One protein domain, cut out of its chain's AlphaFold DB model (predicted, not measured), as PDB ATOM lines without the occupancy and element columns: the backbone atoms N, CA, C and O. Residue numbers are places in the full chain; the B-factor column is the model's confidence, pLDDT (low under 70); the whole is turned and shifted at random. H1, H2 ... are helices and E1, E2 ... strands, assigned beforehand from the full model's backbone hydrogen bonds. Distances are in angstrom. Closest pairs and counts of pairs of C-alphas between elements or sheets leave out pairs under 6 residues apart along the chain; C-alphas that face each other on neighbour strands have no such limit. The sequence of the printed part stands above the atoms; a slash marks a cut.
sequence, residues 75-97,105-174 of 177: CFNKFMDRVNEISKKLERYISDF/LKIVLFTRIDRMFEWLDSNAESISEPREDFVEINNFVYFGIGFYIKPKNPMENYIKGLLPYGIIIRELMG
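Overview. This is residues 75 to 97 and 105 to 174 of the 177 residues of an uncharacterized protein of Thermoprotei archaeon (UniProt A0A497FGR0). A small, strongly twisted sheet of five strands has two helices, H1 and H2, side by side over one of its faces, both running along the strands. The long strand E4 bends sharply and pairs with three others; its first part makes a hairpin with E3 that is turned away from H1 and H2, and the short helix H3 follows E5 and meets H1. The printed part has 93 residues, with three named helices and five named strands in the order H1, E1, H2, E2, E3, E4, E5, H3, a mixed class of helices and strands. The sheet is branched and mixed: E1 and E5 are parallel, the other neighbour pairs antiparallel. The whole is compact, with a radius of gyration of the C-alphas of 13.0 A and spans of 42 by 32 by 20 A.

Arrangement. Along the printed part come H1, residues 75 to 93, E1, 106 to 109, H2, 113 to 123, E2, 124 to 127, E3, 131 to 137, E4, 140 to 151, E5, 159 to 164, and H3, 165 to 172. H1 is on the sheet at a height of 10.7 A, over E4 and, only just, with 3 C-alphas, over E2; on the local plane it stands at 3 degrees to E4. H2 is on the same face, at a height of 9.2 A over E4 and E5, and is near H1. E1 and E5 are parallel at 17 degrees, with N 160 and O 106 2.8 A apart. E4 bends by 87 degrees at residue 144. E2, with N 125 and O 150 2.8 A apart, and E3, with N 146 and O 131 2.8 A apart, lie on one side of E4, and E5, with N 161 and O 147 2.8 A apart, on the other. E3, E4 and E5 form a meander, each strand the antiparallel neighbour of the one before. H3 only grazes the sheet with residues 165 to 168. It touches residues 79 to 83 of H1 alone, the closest C-alphas being those of Phe 79 and Ile 169, 7.0 A; the lines are about perpendicular at 71 degrees, only just past steep. Each O i to N i+4 pair of H2 and H3 is within hydrogen-bond range, and 13 of 15 in H1.

Along the chain. H1 begins at C-alpha 75, (172.063, 99.542, 119.502), and is 28.3 A long; H2 is 15.3 A. E4, 25.7 A, begins at C-alpha 140, (172.958, 107.902, 143.310). E3 is 18.8 A and E5 15.5 A. H3 ends at C-alpha 172, (171.086, 108.166, 120.566).

Size, cuts and confidence. The farthest C-alphas, of Cys 75 and Met 155, are 42.9 A apart. Residues 98 to 104 are not printed, and C-alphas 97 and 105 are 14.7 A apart across this cut. Of the links that are printed whole, E4 to E5 is short and the others are tight. Mean pLDDT of the printed part is 92.2, and no printed residue is under 70.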
ATOM      1  N   CYS A  75     172.112  98.354 118.651       86.25
ATOM      2  CA  CYS A  75     172.063  99.542 119.502       86.25
ATOM      3  C   CYS A  75     173.244  99.618 120.473       86.25
ATOM      4  O   CYS A  75     173.754 100.710 120.705       86.25
ATOM      5  N   PHE A  76     173.705  98.482 120.999       86.62
ATOM      6  CA  PHE A  76     174.911  98.431 121.818       86.62
ATOM      7  C   PHE A  76     176.154  98.838 121.019       86.62
ATOM      8  O   PHE A  76     176.945  99.640 121.500       86.62
ATOM      9  N   ASN A  77     176.308  98.341 119.788       87.69
ATOM     10  CA  ASN A  77     177.429  98.728 118.934       87.69
ATOM     11  C   ASN A  77     177.403 100.230 118.636       87.69
ATOM     12  O   ASN A  77     178.402 100.893 118.867       87.69
ATOM     13  N   LYS A  78     176.243 100.792 118.264       92.62
ATOM     14  CA  LYS A  78     176.089 102.248 118.082       92.62
ATOM     15  C   LYS A  78     176.451 103.042 119.337       92.62
ATOM     16  O   LYS A  78     177.053 104.107 119.242       92.62
ATOM     17  N   PHE A  79     176.077 102.532 120.509       92.50
ATOM     18  CA  PHE A  79     176.464 103.124 121.783       92.50
ATOM     19  C   PHE A  79     177.984 103.103 121.983       92.50
ATOM     20  O   PHE A  79     178.559 104.146 122.282       92.50
ATOM     21  N   MET A  80     178.641 101.965 121.756       93.25
ATOM     22  CA  MET A  80     180.098 101.857 121.869       93.25
ATOM     23  C   MET A  80     180.830 102.717 120.840       93.25
ATOM     24  O   MET A  80     181.805 103.372 121.190       93.25
ATOM     25  N   ASP A  81     180.342 102.776 119.601       96.12
ATOM     26  CA  ASP A  81     180.891 103.643 118.558       96.12
ATOM     27  C   ASP A  81     180.843 105.108 119.003       96.12
ATOM     28  O   ASP A  81     181.827 105.837 118.869       96.12
ATOM     29  N   ARG A  82     179.730 105.526 119.620       96.44
ATOM     30  CA  ARG A  82     179.578 106.881 120.153       96.44
ATOM     31  C   ARG A  82     180.473 107.147 121.364       96.44
ATOM     32  O   ARG A  82     181.075 108.215 121.435       96.44
ATOM     33  N   VAL A  83     180.597 106.195 122.291       95.38
ATOM     34  CA  VAL A  83     181.551 106.275 123.416       95.38
ATOM     35  C   VAL A  83     182.974 106.455 122.889       95.38
ATOM     36  O   VAL A  83     183.666 107.375 123.315       95.38
ATOM     37  N   ASN A  84     183.382 105.645 121.911       95.75
ATOM     38  CA  ASN A  84     184.707 105.715 121.301       95.75
ATOM     39  C   ASN A  84     184.942 107.049 120.581       95.75
ATOM     40  O   ASN A  84     186.021 107.625 120.695       95.75
ATOM     41  N   GLU A  85     183.941 107.577 119.871       97.56
ATOM     42  CA  GLU A  85     184.031 108.897 119.239       97.56
ATOM     43  C   GLU A  85     184.254 110.008 120.276       97.56
ATOM     44  O   GLU A  85     185.094 110.887 120.075       97.56
ATOM     45  N   ILE A  86     183.523 109.969 121.396       97.88
ATOM     46  CA  ILE A  86     183.663 110.943 122.485       97.88
ATOM     47  C   ILE A  86     185.043 110.822 123.135       97.88
ATOM     48  O   ILE A  86     185.723 111.837 123.280       97.88
ATOM     49  N   SER A  87     185.484 109.606 123.474       96.19
ATOM     50  CA  SER A  87     186.816 109.359 124.040       96.19
ATOM     51  C   SER A  87     187.922 109.860 123.113       96.19
ATOM     52  O   SER A  87     188.807 110.581 123.560       96.19
ATOM     53  N   LYS A  88     187.812 109.606 121.803       96.62
ATOM     54  CA  LYS A  88     188.765 110.110 120.807       96.62
ATOM     55  C   LYS A  88     188.786 111.638 120.731       96.62
ATOM     56  O   LYS A  88     189.839 112.242 120.571       96.62
ATOM     57  N   LYS A  89     187.635 112.306 120.862       97.88
ATOM     58  CA  LYS A  89     187.595 113.777 120.942       97.88
ATOM     59  C   LYS A  89     188.220 114.301 122.232       97.88
ATOM     60  O   LYS A  89     188.800 115.382 122.209       97.88
ATOM     61  N   LEU A  90     188.108 113.562 123.335       97.31
ATOM     62  CA  LEU A  90     188.738 113.909 124.607       97.31
ATOM     63  C   LEU A  90     190.272 113.791 124.558       97.31
ATOM     64  O   LEU A  90     190.940 114.530 125.276       97.31
ATOM     65  N   GLU A  91     190.837 112.966 123.666       95.81
ATOM     66  CA  GLU A  91     192.295 112.818 123.501       95.81
ATOM     67  C   GLU A  91     193.021 114.151 123.273       95.81
ATOM     68  O   GLU A  91     194.136 114.332 123.755       95.81
ATOM     69  N   ARG A  92     192.370 115.132 122.629       96.00
ATOM     70  CA  ARG A  92     192.956 116.462 122.374       96.00
ATOM     71  C   ARG A  92     193.284 117.263 123.640       96.00
ATOM     72  O   ARG A  92     193.999 118.254 123.548       96.00
ATOM     73  N   TYR A  93     192.728 116.874 124.785       96.75
ATOM     74  CA  TYR A  93     192.950 117.530 126.073       96.75
ATOM     75  C   TYR A  93     193.895 116.747 126.987       96.75
ATOM     76  O   TYR A  93     194.180 117.210 128.094       96.75
ATOM     77  N   ILE A  94     194.320 115.545 126.587       95.88
ATOM     78  CA  ILE A  94     195.105 114.674 127.458       95.88
ATOM     79  C   ILE A  94     196.490 115.283 127.674       95.88
ATOM     80  O   ILE A  94     197.187 115.646 126.730       95.88
ATOM     81  N   SER A  95     196.892 115.358 128.938       93.62
ATOM     82  CA  SER A  95     198.268 115.631 129.340       93.62
ATOM     83  C   SER A  95     198.583 114.826 130.588       93.62
ATOM     84  O   SER A  95     197.722 114.624 131.448       93.62
ATOM     85  N   ASP A  96     199.840 114.427 130.730       86.38
ATOM     86  CA  ASP A  96     200.291 113.744 131.930       86.38
ATOM     87  C   ASP A  96     200.347 114.724 133.103       86.38
ATOM     88  O   ASP A  96     201.109 115.693 133.107       86.38
ATOM     89  N   PHE A  97     199.544 114.466 134.134       87.19
ATOM     90  CA  PHE A  97     199.653 115.148 135.417       87.19
ATOM     91  C   PHE A  97     199.365 114.200 136.576       87.19
ATOM     92  O   PHE A  97     198.636 113.213 136.469       87.19
ATOM     93  N   LEU A 105     188.443 116.614 145.721       85.88
ATOM     94  CA  LEU A 105     188.083 116.837 144.330       85.88
ATOM     95  C   LEU A 105     186.656 117.365 144.238       85.88
ATOM     96  O   LEU A 105     185.725 116.802 144.822       85.88
ATOM     97  N   LYS A 106     186.472 118.422 143.451       89.94
ATOM     98  CA  LYS A 106     185.136 118.840 143.030       89.94
ATOM     99  C   LYS A 106     184.629 117.824 142.009       89.94
ATOM    100  O   LYS A 106     185.352 117.475 141.082       89.94
ATOM    101  N   ILE A 107     183.398 117.349 142.164       91.31
ATOM    102  CA  ILE A 107     182.771 116.453 141.187       91.31
ATOM    103  C   ILE A 107     181.938 117.297 140.222       91.31
ATOM    104  O   ILE A 107     181.152 118.138 140.657       91.31
ATOM    105  N   VAL A 108     182.103 117.071 138.918       92.50
ATOM    106  CA  VAL A 108     181.282 117.680 137.865       92.50
ATOM    107  C   VAL A 108     180.649 116.575 137.029       92.50
ATOM    108  O   VAL A 108     181.340 115.765 136.414       92.50
ATOM    109  N   LEU A 109     179.317 116.560 137.012       93.56
ATOM    110  CA  LEU A 109     178.520 115.675 136.173       93.56
ATOM    111  C   LEU A 109     178.122 116.429 134.903       93.56
ATOM    112  O   LEU A 109     177.360 117.396 134.968       93.56
ATOM    113  N   PHE A 110     178.620 115.998 133.752       93.94
ATOM    114  CA  PHE A 110     178.264 116.609 132.478       93.94
ATOM    115  C   PHE A 110     176.931 116.056 131.988       93.94
ATOM    116  O   PHE A 110     176.788 114.864 131.732       93.94
ATOM    117  N   THR A 111     175.939 116.931 131.851       91.62
ATOM    118  CA  THR A 111     174.592 116.554 131.403       91.62
ATOM    119  C   THR A 111     174.421 116.627 129.891       91.62
ATOM    120  O   THR A 111     173.415 116.149 129.383       91.62
ATOM    121  N   ARG A 112     175.392 117.196 129.170       92.75
ATOM    122  CA  ARG A 112     175.369 117.421 127.721       92.75
ATOM    123  C   ARG A 112     176.768 117.291 127.129       92.75
ATOM    124  O   ARG A 112     177.723 117.816 127.700       92.75
ATOM    125  N   ILE A 113     176.881 116.605 125.991       94.88
ATOM    126  CA  ILE A 113     178.170 116.300 125.351       94.88
ATOM    127  C   ILE A 113     178.798 117.562 124.746       94.88
ATOM    128  O   ILE A 113     179.978 117.821 124.954       94.88
ATOM    129  N   ASP A 114     178.015 118.374 124.040       95.12
ATOM    130  CA  ASP A 114     178.464 119.643 123.453       95.12
ATOM    131  C   ASP A 114     178.928 120.633 124.532       95.12
ATOM    132  O   ASP A 114     180.056 121.122 124.487       95.12
ATOM    133  N   ARG A 115     178.112 120.831 125.574       94.06
ATOM    134  CA  ARG A 115     178.446 121.709 126.705       94.06
ATOM    135  C   ARG A 115     179.653 121.223 127.501       94.06
ATOM    136  O   ARG A 115     180.380 122.048 128.044       94.06
ATOM    137  N   MET A 116     179.883 119.910 127.576       97.12
ATOM    138  CA  MET A 116     181.105 119.363 128.170       97.12
ATOM    139  C   MET A 116     182.337 119.862 127.417       97.12
ATOM    140  O   MET A 116     183.253 120.381 128.046       97.12
ATOM    141  N   PHE A 117     182.353 119.746 126.087       98.12
ATOM    142  CA  PHE A 117     183.487 120.205 125.285       98.12
ATOM    143  C   PHE A 117     183.671 121.725 125.353       98.12
ATOM    144  O   PHE A 117     184.790 122.174 125.573       98.12
ATOM    145  N   GLU A 118     182.592 122.511 125.278       97.50
ATOM    146  CA  GLU A 118     182.657 123.973 125.462       97.50
ATOM    147  C   GLU A 118     183.232 124.365 126.832       97.50
ATOM    148  O   GLU A 118     184.051 125.285 126.954       97.50
ATOM    149  N   TRP A 119     182.811 123.655 127.883       97.06
ATOM    150  CA  TRP A 119     183.297 123.888 129.234       97.06
ATOM    151  C   TRP A 119     184.777 123.521 129.362       97.06
ATOM    152  O   TRP A 119     185.530 124.293 129.954       97.06
ATOM    153  N   LEU A 120     185.209 122.395 128.785       97.56
ATOM    154  CA  LEU A 120     186.618 121.993 128.763       97.56
ATOM    155  C   LEU A 120     187.473 123.016 128.010       97.56
ATOM    156  O   LEU A 120     188.478 123.467 128.550       97.56
ATOM    157  N   ASP A 121     187.037 123.460 126.829       97.44
ATOM    158  CA  ASP A 121     187.742 124.476 126.036       97.44
ATOM    159  C   ASP A 121     187.940 125.781 126.821       97.44
ATOM    160  O   ASP A 121     188.988 126.426 126.730       97.44
ATOM    161  N   SER A 122     186.958 126.152 127.643       96.75
ATOM    162  CA  SER A 122     186.994 127.383 128.433       96.75
ATOM    163  C   SER A 122     187.811 127.239 129.723       96.75
ATOM    164  O   SER A 122     188.612 128.123 130.028       96.75
ATOM    165  N   ASN A 123     187.669 126.123 130.447       96.44
ATOM    166  CA  ASN A 123     188.092 126.007 131.850       96.44
ATOM    167  C   ASN A 123     189.229 125.006 132.103       96.44
ATOM    168  O   ASN A 123     189.931 125.142 133.104       96.44
ATOM    169  N   ALA A 124     189.421 124.004 131.242       96.50
ATOM    170  CA  ALA A 124     190.428 122.967 131.454       96.50
ATOM    171  C   ALA A 124     191.770 123.360 130.829       96.50
ATOM    172  O   ALA A 124     191.834 123.778 129.674       96.50
ATOM    173  N   GLU A 125     192.849 123.224 131.597       96.81
ATOM    174  CA  GLU A 125     194.210 123.223 131.058       96.81
ATOM    175  C   GLU A 125     194.478 121.882 130.372       96.81
ATOM    176  O   GLU A 125     194.949 121.838 129.240       96.81
ATOM    177  N   SER A 126     194.123 120.789 131.052       97.06
ATOM    178  CA  SER A 126     194.270 119.424 130.555       97.06
ATOM    179  C   SER A 126     193.363 118.447 131.303       97.06
ATOM    180  O   SER A 126     192.849 118.752 132.385       97.06
ATOM    181  N   ILE A 127     193.218 117.237 130.766       97.06
ATOM    182  CA  ILE A 127     192.530 116.117 131.420       97.06
ATOM    183  C   ILE A 127     193.419 114.871 131.499       97.06
ATOM    184  O   ILE A 127     194.400 114.750 130.767       97.06
ATOM    185  N   SER A 128     193.087 113.950 132.404       95.69
ATOM    186  CA  SER A 128     193.663 112.603 132.408       95.69
ATOM    187  C   SER A 128     193.060 111.758 131.287       95.69
ATOM    188  O   SER A 128     191.977 112.070 130.793       95.69
ATOM    189  N   GLU A 129     193.684 110.623 130.974       95.31
ATOM    190  CA  GLU A 129     193.105 109.635 130.059       95.31
ATOM    191  C   GLU A 129     191.655 109.270 130.464       95.31
ATOM    192  O   GLU A 129     191.415 108.933 131.635       95.31
ATOM    193  N   PRO A 130     190.677 109.381 129.539       95.25
ATOM    194  CA  PRO A 130     189.299 108.987 129.791       95.25
ATOM    195  C   PRO A 130     189.177 107.480 130.001       95.25
ATOM    196  O   PRO A 130     189.744 106.686 129.257       95.25
ATOM    197  N   ARG A 131     188.379 107.075 130.986       92.88
ATOM    198  CA  ARG A 131     188.136 105.663 131.303       92.88
ATOM    199  C   ARG A 131     186.714 105.438 131.782       92.88
ATOM    200  O   ARG A 131     186.023 106.382 132.157       92.88
ATOM    201  N   GLU A 132     186.288 104.184 131.808       89.81
ATOM    202  CA  GLU A 132     185.064 103.826 132.516       89.81
ATOM    203  C   GLU A 132     185.246 104.099 134.015       89.81
ATOM    204  O   GLU A 132     186.212 103.653 134.637       89.81
ATOM    205  N   ASP A 133     184.347 104.896 134.585       91.44
ATOM    206  CA  ASP A 133     184.389 105.305 135.988       91.44
ATOM    207  C   ASP A 133     182.959 105.544 136.495       91.44
ATOM    208  O   ASP A 133     181.974 105.481 135.748       91.44
ATOM    209  N   PHE A 134     182.844 105.849 137.783       87.69
ATOM    210  CA  PHE A 134     181.600 106.236 138.415       87.69
ATOM    211  C   PHE A 134     181.779 107.399 139.394       87.69
ATOM    212  O   PHE A 134     182.866 107.667 139.917       87.69
ATOM    213  N   VAL A 135     180.680 108.099 139.670       85.88
ATOM    214  CA  VAL A 135     180.599 109.073 140.768       85.88
ATOM    215  C   VAL A 135     179.354 108.814 141.595       85.88
ATOM    216  O   VAL A 135     178.319 108.427 141.058       85.88
ATOM    217  N   GLU A 136     179.463 109.042 142.898       84.12
ATOM    218  CA  GLU A 136     178.340 108.968 143.825       84.12
ATOM    219  C   GLU A 136     177.926 110.386 144.228       84.12
ATOM    220  O   GLU A 136     178.737 111.160 144.735       84.12
ATOM    221  N   ILE A 137     176.669 110.743 143.965       80.44
ATOM    222  CA  ILE A 137     176.089 112.046 144.297       80.44
ATOM    223  C   ILE A 137     174.710 111.796 144.903       80.44
ATOM    224  O   ILE A 137     173.864 111.174 144.270       80.44
ATOM    225  N   ASN A 138     174.459 112.306 146.112       80.50
ATOM    226  CA  ASN A 138     173.149 112.236 146.772       80.50
ATOM    227  C   ASN A 138     172.543 110.815 146.816       80.50
ATOM    228  O   ASN A 138     171.351 110.659 146.570       80.50
ATOM    229  N   ASN A 139     173.353 109.790 147.121       75.56
ATOM    230  CA  ASN A 139     172.969 108.364 147.135       75.56
ATOM    231  C   ASN A 139     172.661 107.742 145.756       75.56
ATOM    232  O   ASN A 139     172.123 106.632 145.680       75.56
ATOM    233  N   PHE A 140     173.002 108.434 144.668       75.31
ATOM    234  CA  PHE A 140     172.958 107.902 143.310       75.31
ATOM    235  C   PHE A 140     174.371 107.655 142.804       75.31
ATOM    236  O   PHE A 140     175.222 108.541 142.866       75.31
ATOM    237  N   VAL A 141     174.604 106.469 142.253       82.44
ATOM    238  CA  VAL A 141     175.828 106.157 141.510       82.44
ATOM    239  C   VAL A 141     175.553 106.367 140.031       82.44
ATOM    240  O   VAL A 141     174.585 105.821 139.512       82.44
ATOM    241  N   TYR A 142     176.409 107.121 139.351       83.31
ATOM    242  CA  TYR A 142     176.359 107.332 137.905       83.31
ATOM    243  C   TYR A 142     177.564 106.659 137.261       83.31
ATOM    244  O   TYR A 142     178.685 106.935 137.678       83.31
ATOM    245  N   PHE A 143     177.337 105.831 136.239       86.00
ATOM    246  CA  PHE A 143     178.403 105.234 135.426       86.00
ATOM    247  C   PHE A 143     178.582 105.999 134.118       86.00
ATOM    248  O   PHE A 143     177.610 106.501 133.539       86.00
ATOM    249  N   GLY A 144     179.819 106.087 133.644       91.62
ATOM    250  CA  GLY A 144     180.107 106.806 132.415       91.62
ATOM    251  C   GLY A 144     181.580 106.891 132.056       91.62
ATOM    252  O   GLY A 144     182.414 106.142 132.562       91.62
ATOM    253  N   ILE A 145     181.882 107.857 131.190       96.00
ATOM    254  CA  ILE A 145     183.249 108.227 130.826       96.00
ATOM    255  C   ILE A 145     183.755 109.209 131.883       96.00
ATOM    256  O   ILE A 145     183.275 110.344 131.961       96.00
ATOM    257  N   GLY A 146     184.684 108.764 132.723       95.19
ATOM    258  CA  GLY A 146     185.302 109.559 133.777       95.19
ATOM    259  C   GLY A 146     186.723 109.981 133.440       95.19
ATOM    260  O   GLY A 146     187.467 109.261 132.775       95.19
ATOM    261  N   PHE A 147     187.094 111.163 133.918       95.88
ATOM    262  CA  PHE A 147     188.433 111.729 133.781       95.88
ATOM    263  C   PHE A 147     188.663 112.789 134.863       95.88
ATOM    264  O   PHE A 147     187.724 113.371 135.413       95.88
ATOM    265  N   TYR A 148     189.924 113.050 135.184       95.75
ATOM    266  CA  TYR A 148     190.310 114.160 136.047       95.75
ATOM    267  C   TYR A 148     190.645 115.370 135.195       95.75
ATOM    268  O   TYR A 148     191.149 115.226 134.087       95.75
ATOM    269  N   ILE A 149     190.377 116.558 135.717       95.88
ATOM    270  CA  ILE A 149     190.570 117.822 135.017       95.88
ATOM    271  C   ILE A 149     191.497 118.687 135.860       95.88
ATOM    272  O   ILE A 149     191.236 118.919 137.046       95.88
ATOM    273  N   LYS A 150     192.558 119.178 135.221       95.69
ATOM    274  CA  LYS A 150     193.400 120.256 135.725       95.69
ATOM    275  C   LYS A 150     192.812 121.586 135.229       95.69
ATOM    276  O   LYS A 150     192.751 121.784 134.013       95.69
ATOM    277  N   PRO A 151     192.317 122.469 136.109       95.44
ATOM    278  CA  PRO A 151     191.759 123.752 135.688       95.44
ATOM    279  C   PRO A 151     192.859 124.707 135.205       95.44
ATOM    280  O   PRO A 151     193.990 124.643 135.679       95.44
ATOM    281  N   LYS A 152     192.522 125.634 134.297       95.62
ATOM    282  CA  LYS A 152     193.444 126.704 133.857       95.62
ATOM    283  C   LYS A 152     193.804 127.671 134.980       95.62
ATOM    284  O   LYS A 152     194.877 128.265 134.965       95.62
ATOM    285  N   ASN A 153     192.885 127.871 135.920       92.25
ATOM    286  CA  ASN A 153     193.123 128.685 137.097       92.25
ATOM    287  C   ASN A 153     193.863 127.840 138.148       92.25
ATOM    288  O   ASN A 153     193.252 126.936 138.718       92.25
ATOM    289  N   PRO A 154     195.139 128.129 138.456       85.44
ATOM    290  CA  PRO A 154     195.928 127.314 139.381       85.44
ATOM    291  C   PRO A 154     195.435 127.388 140.834       85.44
ATOM    292  O   PRO A 154     195.872 126.596 141.662       85.44
ATOM    293  N   MET A 155     194.544 128.333 141.155       85.75
ATOM    294  CA  MET A 155     193.911 128.443 142.474       85.75
ATOM    295  C   MET A 155     192.699 127.511 142.630       85.75
ATOM    296  O   MET A 155     192.160 127.390 143.730       85.75
ATOM    297  N   GLU A 156     192.234 126.884 141.547       86.38
ATOM    298  CA  GLU A 156     191.130 125.928 141.583       86.38
ATOM    299  C   GLU A 156     191.636 124.506 141.838       86.38
ATOM    300  O   GLU A 156     192.640 124.066 141.280       86.38
ATOM    301  N   ASN A 157     190.903 123.762 142.668       90.06
ATOM    302  CA  ASN A 157     191.193 122.352 142.918       90.06
ATOM    303  C   ASN A 157     190.961 121.512 141.656       90.06
ATOM    304  O   ASN A 157     190.095 121.826 140.833       90.06
ATOM    305  N   TYR A 158     191.646 120.372 141.572       92.25
ATOM    306  CA  TYR A 158     191.360 119.363 140.554       92.25
ATOM    307  C   TYR A 158     189.900 118.900 140.614       92.25
ATOM    308  O   TYR A 158     189.277 118.789 141.679       92.25
ATOM    309  N   ILE A 159     189.356 118.593 139.440       93.94
ATOM    310  CA  ILE A 159     187.952 118.221 139.275       93.94
ATOM    311  C   ILE A 159     187.880 116.773 138.789       93.94
ATOM    312  O   ILE A 159     188.602 116.388 137.872       93.94
ATOM    313  N   LYS A 160     186.994 115.964 139.376       94.75
ATOM    314  CA  LYS A 160     186.577 114.679 138.800       94.75
ATOM    315  C   LYS A 160     185.381 114.937 137.883       94.75
ATOM    316  O   LYS A 160     184.287 115.239 138.364       94.75
ATOM    317  N   GLY A 161     185.603 114.852 136.578       94.75
ATOM    318  CA  GLY A 161     184.564 114.935 135.560       94.75
ATOM    319  C   GLY A 161     183.969 113.561 135.264       94.75
ATOM    320  O   GLY A 161     184.692 112.566 135.222       94.75
ATOM    321  N   LEU A 162     182.656 113.503 135.046       95.50
ATOM    322  CA  LEU A 162     181.981 112.311 134.535       95.50
ATOM    323  C   LEU A 162     180.930 112.707 133.496       95.50
ATOM    324  O   LEU A 162     180.049 113.517 133.788       95.50
ATOM    325  N   LEU A 163     180.986 112.090 132.316       95.50
ATOM    326  CA  LEU A 163     179.893 112.075 131.345       95.50
ATOM    327  C   LEU A 163     179.103 110.764 131.497       95.50
ATOM    328  O   LEU A 163     179.605 109.713 131.091       95.50
ATOM    329  N   PRO A 164     177.877 110.784 132.050       92.56
ATOM    330  CA  PRO A 164     177.111 109.566 132.280       92.56
ATOM    331  C   PRO A 164     176.698 108.881 130.980       92.56
ATOM    332  O   PRO A 164     176.230 109.537 130.046       92.56
ATOM    333  N   TYR A 165     176.722 107.549 130.957       91.06
ATOM    334  CA  TYR A 165     176.211 106.779 129.818       91.06
ATOM    335  C   TYR A 165     174.743 107.081 129.515       91.06
ATOM    336  O   TYR A 165     174.339 107.088 128.355       91.06
ATOM    337  N   GLY A 166     173.951 107.427 130.536       87.50
ATOM    338  CA  GLY A 166     172.567 107.860 130.352       87.50
ATOM    339  C   GLY A 166     172.419 109.082 129.433       87.50
ATOM    340  O   GLY A 166     171.411 109.181 128.740       87.50
ATOM    341  N   ILE A 167     173.408 109.981 129.382       90.50
ATOM    342  CA  ILE A 167     173.404 111.134 128.467       90.50
ATOM    343  C   ILE A 167     173.644 110.681 127.026       90.50
ATOM    344  O   ILE A 167     172.892 111.068 126.134       90.50
ATOM    345  N   ILE A 168     174.612 109.787 126.811       93.06
ATOM    346  CA  ILE A 168     174.908 109.209 125.491       93.06
ATOM    347  C   ILE A 168     173.690 108.439 124.957       93.06
ATOM    348  O   ILE A 168     173.307 108.584 123.799       93.06
ATOM    349  N   ILE A 169     173.028 107.657 125.815       89.81
ATOM    350  CA  ILE A 169     171.812 106.924 125.445       89.81
ATOM    351  C   ILE A 169     170.681 107.877 125.046       89.81
ATOM    352  O   ILE A 169     170.023 107.631 124.039       89.81
ATOM    353  N   ARG A 170     170.449 108.965 125.795       87.88
ATOM    354  CA  ARG A 170     169.405 109.953 125.457       87.88
ATOM    355  C   ARG A 170     169.648 110.605 124.099       87.88
ATOM    356  O   ARG A 170     168.703 110.710 123.320       87.88
ATOM    357  N   GLU A 171     170.897 110.960 123.806       92.12
ATOM    358  CA  GLU A 171     171.289 111.504 122.504       92.12
ATOM    359  C   GLU A 171     170.989 110.501 121.375       92.12
ATOM    360  O   GLU A 171     170.333 110.844 120.395       92.12
ATOM    361  N   LEU A 172     171.362 109.227 121.548       91.06
ATOM    362  CA  LEU A 172     171.086 108.166 120.566       91.06
ATOM    363  C   LEU A 172     169.595 107.846 120.399       91.06
ATOM    364  O   LEU A 172     169.192 107.302 119.370       91.06
ATOM    365  N   MET A 173     168.769 108.163 121.396       88.44
ATOM    366  CA  MET A 173     167.312 108.073 121.306       88.44
ATOM    367  C   MET A 173     166.683 109.253 120.552       88.44
ATOM    368  O   MET A 173     165.465 109.254 120.374       88.44
ATOM    369  N   GLY A 174     167.465 110.260 120.150       82.94
ATOM    370  CA  GLY A 174     166.952 111.487 119.540       82.94
ATOM    371  C   GLY A 174     166.102 112.323 120.499       82.94
ATOM    372  O   GLY A 174     165.237 113.074 120.059       82.94
TER     373      GLY A 174